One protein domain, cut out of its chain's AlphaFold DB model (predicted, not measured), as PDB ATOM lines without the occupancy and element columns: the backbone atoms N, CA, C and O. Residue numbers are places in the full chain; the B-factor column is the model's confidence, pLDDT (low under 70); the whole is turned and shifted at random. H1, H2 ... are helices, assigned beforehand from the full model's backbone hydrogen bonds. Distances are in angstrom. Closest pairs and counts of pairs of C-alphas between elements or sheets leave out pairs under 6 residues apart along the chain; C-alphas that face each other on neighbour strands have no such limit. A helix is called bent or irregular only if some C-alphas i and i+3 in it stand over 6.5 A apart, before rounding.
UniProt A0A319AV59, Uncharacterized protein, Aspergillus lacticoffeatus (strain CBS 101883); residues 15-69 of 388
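What this domain is: This is residues 15 to 69 of the 388 residues of an uncharacterized protein of Aspergillus lacticoffeatus (strain CBS 101883) (UniProt A0A319AV59). What shape appears? H1, H2 and arm H3a run back and forth, their centres making a triangle, and arm H3b turns across one end of H2. What builds it? The 55 printed residues, all helix by class, hold H1, H2 and H3 in order and no named strand; they are compact, radius of gyration of the C-alphas 9.9 A, spans 21 by 19 by 18 A.

How they stand to each other: What comes first? H1, residues 22 to 29, touches H2, residues 35 to 45, in a hairpin, C-alphas of Lys 27 and Val 38 closest at 6.8 A. What follows? H3, residues 47 to 68, one helix by its hydrogen bonds, is bent: C-alphas 55 and 58 are 9.4 A apart. Its arm H3a, 47 to 55, touches H2, C-alphas of Glu 43 and Leu 50 closest at 5.9 A; arm H3b, 58 to 68, is about perpendicular to H3a at 78 degrees. Are the backbones complete? Every O i to N i+4 pair is within hydrogen-bond range in H1 and H2, 3 of 5 in H3a, 6 of 7 in H3b.

Where its parts are: Where does H1 begin? At C-alpha 22, (7.757, -42.638, 18.773). How long is H3b? 17.7 A, to C-alpha 68.

The domain as a whole: Any cut? The printed part has none. Where is confidence low? Residues 30 to 32 are under 70.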
ATOM      1  N   PRO A  15      12.800 -32.457  28.776       86.12
ATOM      2  CA  PRO A  15      12.864 -33.597  27.872       86.12
ATOM      3  C   PRO A  15      13.487 -33.197  26.527       86.12
ATOM      4  O   PRO A  15      13.265 -32.095  26.025       86.12
ATOM      5  N   SER A  16      14.258 -34.108  25.946       88.62
ATOM      6  CA  SER A  16      14.673 -34.125  24.542       88.62
ATOM      7  C   SER A  16      13.639 -34.880  23.696       88.62
ATOM      8  O   SER A  16      12.790 -35.587  24.234       88.62
ATOM      9  N   LEU A  17      13.722 -34.821  22.363       87.56
ATOM     10  CA  LEU A  17      12.856 -35.619  21.483       87.56
ATOM     11  C   LEU A  17      12.965 -37.129  21.728       87.56
ATOM     12  O   LEU A  17      12.005 -37.855  21.471       87.56
ATOM     13  N   SER A  18      14.121 -37.606  22.195       87.19
ATOM     14  CA  SER A  18      14.346 -39.030  22.465       87.19
ATOM     15  C   SER A  18      13.578 -39.540  23.687       87.19
ATOM     16  O   SER A  18      13.318 -40.735  23.782       87.19
ATOM     17  N   ASP A  19      13.164 -38.633  24.577       87.94
ATOM     18  CA  ASP A  19      12.372 -38.960  25.759       87.94
ATOM     19  C   ASP A  19      10.901 -39.262  25.427       87.94
ATOM     20  O   ASP A  19      10.203 -39.885  26.227       87.94
ATOM     21  N   PHE A  20      10.408 -38.810  24.268       89.50
ATOM     22  CA  PHE A  20       9.018 -39.001  23.859       89.50
ATOM     23  C   PHE A  20       8.814 -40.360  23.171       89.50
ATOM     24  O   PHE A  20       9.674 -40.797  22.399       89.50
ATOM     25  N   PRO A  21       7.642 -41.000  23.355       89.38
ATOM     26  CA  PRO A  21       7.229 -42.129  22.531       89.38
ATOM     27  C   PRO A  21       7.304 -41.800  21.039       89.38
ATOM     28  O   PRO A  21       7.042 -40.670  20.622       89.38
ATOM     29  N   GLU A  22       7.605 -42.808  20.220       86.81
ATOM     30  CA  GLU A  22       7.757 -42.638  18.773       86.81
ATOM     31  C   GLU A  22       6.520 -42.011  18.111       86.81
ATOM     32  O   GLU A  22       6.676 -41.151  17.245       86.81
ATOM     33  N   SER A  23       5.305 -42.369  18.554       86.06
ATOM     34  CA  SER A  23       4.057 -41.773  18.056       86.06
ATOM     35  C   SER A  23       4.064 -40.250  18.204       86.06
ATOM     36  O   SER A  23       3.834 -39.536  17.229       86.06
ATOM     37  N   ILE A  24       4.408 -39.747  19.391       87.19
ATOM     38  CA  ILE A  24       4.453 -38.318  19.714       87.19
ATOM     39  C   ILE A  24       5.638 -37.640  19.023       87.19
ATOM     40  O   ILE A  24       5.470 -36.578  18.423       87.19
ATOM     41  N   ARG A  25       6.821 -38.264  19.031       87.69
ATOM     42  CA  ARG A  25       8.004 -37.745  18.328       87.69
ATOM     43  C   ARG A  25       7.710 -37.532  16.843       87.69
ATOM     44  O   ARG A  25       8.008 -36.468  16.308       87.69
ATOM     45  N   ASN A  26       7.050 -38.490  16.198       84.31
ATOM     46  CA  ASN A  26       6.643 -38.381  14.799       84.31
ATOM     47  C   ASN A  26       5.593 -37.287  14.582       84.31
ATOM     48  O   ASN A  26       5.543 -36.705  13.507       84.31
ATOM     49  N   LYS A  27       4.773 -36.945  15.577       84.12
ATOM     50  CA  LYS A  27       3.865 -35.794  15.477       84.12
ATOM     51  C   LYS A  27       4.566 -34.450  15.643       84.12
ATOM     52  O   LYS A  27       4.166 -33.489  14.994       84.12
ATOM     53  N   ILE A  28       5.609 -34.380  16.468       82.06
ATOM     54  CA  ILE A  28       6.438 -33.175  16.594       82.06
ATOM     55  C   ILE A  28       7.211 -32.954  15.288       82.06
ATOM     56  O   ILE A  28       7.153 -31.875  14.699       82.06
ATOM     57  N   VAL A  29       7.874 -34.006  14.804       78.88
ATOM     58  CA  VAL A  29       8.785 -33.961  13.660       78.88
ATOM     59  C   VAL A  29       8.024 -34.107  12.337       78.88
ATOM     60  O   VAL A  29       8.054 -33.225  11.503       78.88
ATOM     61  N   LEU A  30       7.274 -35.169  12.094       69.56
ATOM     62  CA  LEU A  30       6.801 -35.493  10.738       69.56
ATOM     63  C   LEU A  30       5.446 -34.873  10.365       69.56
ATOM     64  O   LEU A  30       5.081 -34.880   9.193       69.56
ATOM     65  N   VAL A  31       4.685 -34.344  11.329       65.56
ATOM     66  CA  VAL A  31       3.324 -33.833  11.089       65.56
ATOM     67  C   VAL A  31       3.218 -32.364  11.492       65.56
ATOM     68  O   VAL A  31       3.801 -31.930  12.485       65.56
ATOM     69  N   ASN A  32       2.486 -31.570  10.706       68.06
ATOM     70  CA  ASN A  32       2.222 -30.167  11.016       68.06
ATOM     71  C   ASN A  32       0.959 -30.025  11.878       68.06
ATOM     72  O   ASN A  32      -0.070 -29.564  11.398       68.06
ATOM     73  N   ILE A  33       1.029 -30.494  13.129       77.12
ATOM     74  CA  ILE A  33      -0.029 -30.270  14.128       77.12
ATOM     75  C   ILE A  33       0.433 -29.262  15.189       77.12
ATOM     76  O   ILE A  33       1.556 -29.415  15.670       77.12
ATOM     77  N   PRO A  34      -0.389 -28.271  15.586       80.31
ATOM     78  CA  PRO A  34      -0.036 -27.281  16.609       80.31
ATOM     79  C   PRO A  34       0.450 -27.907  17.925       80.31
ATOM     80  O   PRO A  34      -0.018 -28.978  18.317       80.31
ATOM     81  N   ALA A  35       1.345 -27.235  18.655       82.06
ATOM     82  CA  ALA A  35       1.891 -27.736  19.920       82.06
ATOM     83  C   ALA A  35       0.804 -28.043  20.956       82.06
ATOM     84  O   ALA A  35       0.957 -28.981  21.733       82.06
ATOM     85  N   VAL A  36      -0.310 -27.306  20.934       84.19
ATOM     86  CA  VAL A  36      -1.479 -27.560  21.790       84.19
ATOM     87  C   VAL A  36      -2.099 -28.933  21.502       84.19
ATOM     88  O   VAL A  36      -2.427 -29.670  22.427       84.19
ATOM     89  N   GLU A  37      -2.205 -29.320  20.229       84.75
ATOM     90  CA  GLU A  37      -2.717 -30.641  19.842       84.75
ATOM     91  C   GLU A  37      -1.720 -31.752  20.188       84.75
ATOM     92  O   GLU A  37      -2.117 -32.812  20.672       84.75
ATOM     93  N   VAL A  38      -0.416 -31.503  20.016       85.56
ATOM     94  CA  VAL A  38       0.634 -32.429  20.478       85.56
ATOM     95  C   VAL A  38       0.564 -32.607  21.996       85.56
ATOM     96  O   VAL A  38       0.691 -33.724  22.488       85.56
ATOM     97  N   GLN A  39       0.333 -31.533  22.747       84.62
ATOM     98  CA  GLN A  39       0.215 -31.568  24.202       84.62
ATOM     99  C   GLN A  39      -1.013 -32.366  24.657       84.62
ATOM    100  O   GLN A  39      -0.894 -33.160  25.587       84.62
ATOM    101  N   ALA A  40      -2.149 -32.242  23.965       86.94
ATOM    102  CA  ALA A  40      -3.326 -33.077  24.216       86.94
ATOM    103  C   ALA A  40      -3.053 -34.569  23.931       86.94
ATOM    104  O   ALA A  40      -3.516 -35.449  24.658       86.94
ATOM    105  N   LEU A  41      -2.256 -34.877  22.899       88.38
ATOM    106  CA  LEU A  41      -1.795 -36.245  22.642       88.38
ATOM    107  C   LEU A  41      -0.846 -36.741  23.737       88.38
ATOM    108  O   LEU A  41      -0.976 -37.881  24.171       88.38
ATOM    109  N   ILE A  42       0.069 -35.898  24.221       89.88
ATOM    110  CA  ILE A  42       0.950 -36.219  25.351       89.88
ATOM    111  C   ILE A  42       0.121 -36.519  26.605       89.88
ATOM    112  O   ILE A  42       0.370 -37.526  27.261       89.88
ATOM    113  N   GLU A  43      -0.882 -35.699  26.913       89.56
ATOM    114  CA  GLU A  43      -1.790 -35.916  28.045       89.56
ATOM    115  C   GLU A  43      -2.510 -37.267  27.957       89.56
ATOM    116  O   GLU A  43      -2.672 -37.950  28.966       89.56
ATOM    117  N   LYS A  44      -2.891 -37.689  26.747       88.94
ATOM    118  CA  LYS A  44      -3.594 -38.952  26.510       88.94
ATOM    119  C   LYS A  44      -2.674 -40.178  26.482       88.94
ATOM    120  O   LYS A  44      -3.031 -41.218  27.028       88.94
ATOM    121  N   GLU A  45      -1.538 -40.093  25.793       87.81
ATOM    122  CA  GLU A  45      -0.680 -41.243  25.459       87.81
ATOM    123  C   GLU A  45       0.537 -41.380  26.385       87.81
ATOM    124  O   GLU A  45       1.045 -42.486  26.570       87.81
ATOM    125  N   CYS A  46       1.019 -40.286  26.982       88.56
ATOM    126  CA  CYS A  46       2.167 -40.294  27.890       88.56
ATOM    127  C   CYS A  46       2.046 -39.218  28.995       88.56
ATOM    128  O   CYS A  46       2.872 -38.300  29.055       88.56
ATOM    129  N   PRO A  47       1.061 -39.327  29.914       88.25
ATOM    130  CA  PRO A  47       0.814 -38.321  30.955       88.25
ATOM    131  C   PRO A  47       2.043 -37.911  31.794       88.25
ATOM    132  O   PRO A  47       2.174 -36.727  32.105       88.25
ATOM    133  N   PRO A  48       2.990 -38.813  32.146       89.00
ATOM    134  CA  PRO A  48       4.206 -38.415  32.861       89.00
ATOM    135  C   PRO A  48       5.057 -37.392  32.099       89.00
ATOM    136  O   PRO A  48       5.723 -36.556  32.705       89.00
ATOM    137  N   MET A  49       5.019 -37.413  30.765       88.69
ATOM    138  CA  MET A  49       5.741 -36.445  29.945       88.69
ATOM    139  C   MET A  49       5.124 -35.046  30.031       88.69
ATOM    140  O   MET A  49       5.859 -34.061  29.976       88.69
ATOM    141  N   LEU A  50       3.807 -34.940  30.253       87.44
ATOM    142  CA  LEU A  50       3.133 -33.658  30.475       87.44
ATOM    143  C   LEU A  50       3.723 -32.932  31.690       87.44
ATOM    144  O   LEU A  50       3.980 -31.734  31.628       87.44
ATOM    145  N   GLN A  51       4.017 -33.668  32.765       86.44
ATOM    146  CA  GLN A  51       4.648 -33.117  33.970       86.44
ATOM    147  C   GLN A  51       6.069 -32.612  33.695       86.44
ATOM    148  O   GLN A  51       6.481 -31.607  34.269       86.44
ATOM    149  N   ARG A  52       6.805 -33.271  32.789       87.31
ATOM    150  CA  ARG A  52       8.158 -32.858  32.387       87.31
ATOM    151  C   ARG A  52       8.157 -31.606  31.511       87.31
ATOM    152  O   ARG A  52       9.117 -30.846  31.572       87.31
ATOM    153  N   ILE A  53       7.112 -31.383  30.707       88.31
ATOM    154  CA  ILE A  53       7.009 -30.185  29.858       88.31
ATOM    155  C   ILE A  53       6.281 -29.009  30.522       88.31
ATOM    156  O   ILE A  53       6.512 -27.864  30.140       88.31
ATOM    157  N   ALA A  54       5.441 -29.267  31.531       85.81
ATOM    158  CA  ALA A  54       4.625 -28.258  32.208       85.81
ATOM    159  C   ALA A  54       5.402 -27.025  32.718       85.81
ATOM    160  O   ALA A  54       4.900 -25.917  32.519       85.81
ATOM    161  N   PRO A  55       6.622 -27.148  33.292       89.00
ATOM    162  CA  PRO A  55       7.397 -25.987  33.749       89.00
ATOM    163  C   PRO A  55       7.726 -24.972  32.648       89.00
ATOM    164  O   PRO A  55       8.009 -23.814  32.942       89.00
ATOM    165  N   TYR A  56       7.689 -25.389  31.381       85.19
ATOM    166  CA  TYR A  56       8.031 -24.548  30.235       85.19
ATOM    167  C   TYR A  56       6.824 -23.837  29.609       85.19
ATOM    168  O   TYR A  56       7.008 -22.989  28.731       85.19
ATOM    169  N   GLY A  57       5.599 -24.165  30.038       85.62
ATOM    170  CA  GLY A  57       4.365 -23.569  29.526       85.62
ATOM    171  C   GLY A  57       4.296 -23.581  27.996       85.62
ATOM    172  O   GLY A  57       4.660 -24.562  27.354       85.62
ATOM    173  N   VAL A  58       3.886 -22.460  27.401       83.19
ATOM    174  CA  VAL A  58       3.773 -22.290  25.937       83.19
ATOM    175  C   VAL A  58       5.100 -22.459  25.183       83.19
ATOM    176  O   VAL A  58       5.096 -22.706  23.982       83.19
ATOM    177  N   ASN A  59       6.237 -22.375  25.876       84.31
ATOM    178  CA  ASN A  59       7.569 -22.447  25.278       84.31
ATOM    179  C   ASN A  59       8.166 -23.861  25.299       84.31
ATOM    180  O   ASN A  59       9.334 -24.033  24.945       84.31
ATOM    181  N   TRP A  60       7.420 -24.887  25.718       87.69
ATOM    182  CA  TRP A  60       7.972 -26.230  25.920       87.69
ATOM    183  C   TRP A  60       8.682 -26.805  24.690       87.69
ATOM    184  O   TRP A  60       9.730 -27.434  24.833       87.69
ATOM    185  N   MET A  61       8.189 -26.534  23.479       88.19
ATOM    186  CA  MET A  61       8.798 -27.062  22.257       88.19
ATOM    187  C   MET A  61      10.173 -26.446  21.964       88.19
ATOM    188  O   MET A  61      11.072 -27.144  21.497       88.19
ATOM    189  N   ARG A  62      10.385 -25.174  22.328       89.00
ATOM    190  CA  ARG A  62      11.714 -24.546  22.296       89.00
ATOM    191  C   ARG A  62      12.683 -25.274  23.226       89.00
ATOM    192  O   ARG A  62      13.820 -25.534  22.845       89.00
ATOM    193  N   HIS A  63      12.239 -25.625  24.431       88.44
ATOM    194  CA  HIS A  63      13.083 -26.354  25.378       88.44
ATOM    195  C   HIS A  63      13.392 -27.771  24.886       88.44
ATOM    196  O   HIS A  63      14.542 -28.196  24.959       88.44
ATOM    197  N   VAL A  64      12.417 -28.463  24.288       90.38
ATOM    198  CA  VAL A  64      12.658 -29.753  23.621       90.38
ATOM    199  C   VAL A  64      13.699 -29.616  22.514       90.38
ATOM    200  O   VAL A  64      14.622 -30.427  22.448       90.38
ATOM    201  N   MET A  65      13.618 -28.574  21.684       91.69
ATOM    202  CA  MET A  65      14.633 -28.282  20.672       91.69
ATOM    203  C   MET A  65      16.019 -28.059  21.300       91.69
ATOM    204  O   MET A  65      16.976 -28.682  20.846       91.69
ATOM    205  N   TYR A  66      16.144 -27.257  22.364       89.56
ATOM    206  CA  TYR A  66      17.436 -27.032  23.033       89.56
ATOM    207  C   TYR A  66      18.052 -28.281  23.650       89.56
ATOM    208  O   TYR A  66      19.274 -28.424  23.606       89.56
ATOM    209  N   ASN A  67      17.223 -29.182  24.171       88.88
ATOM    210  CA  ASN A  67      17.670 -30.451  24.743       88.88
ATOM    211  C   ASN A  67      17.913 -31.534  23.684       88.88
ATOM    212  O   ASN A  67      18.500 -32.566  23.992       88.88
ATOM    213  N   THR A  68      17.451 -31.323  22.450       90.94
ATOM    214  CA  THR A  68      17.637 -32.272  21.346       90.94
ATOM    215  C   THR A  68      18.819 -31.894  20.468       90.94
ATOM    216  O   THR A  68      19.630 -32.757  20.158       90.94
ATOM    217  N   ILE A  69      18.917 -30.625  20.058       91.12
ATOM    218  CA  ILE A  69      19.978 -30.140  19.173       91.12
ATOM    219  C   ILE A  69      21.180 -29.737  20.035       91.12
ATOM    220  O   ILE A  69      21.072 -28.772  20.810       91.12
TER     221      ILE A  69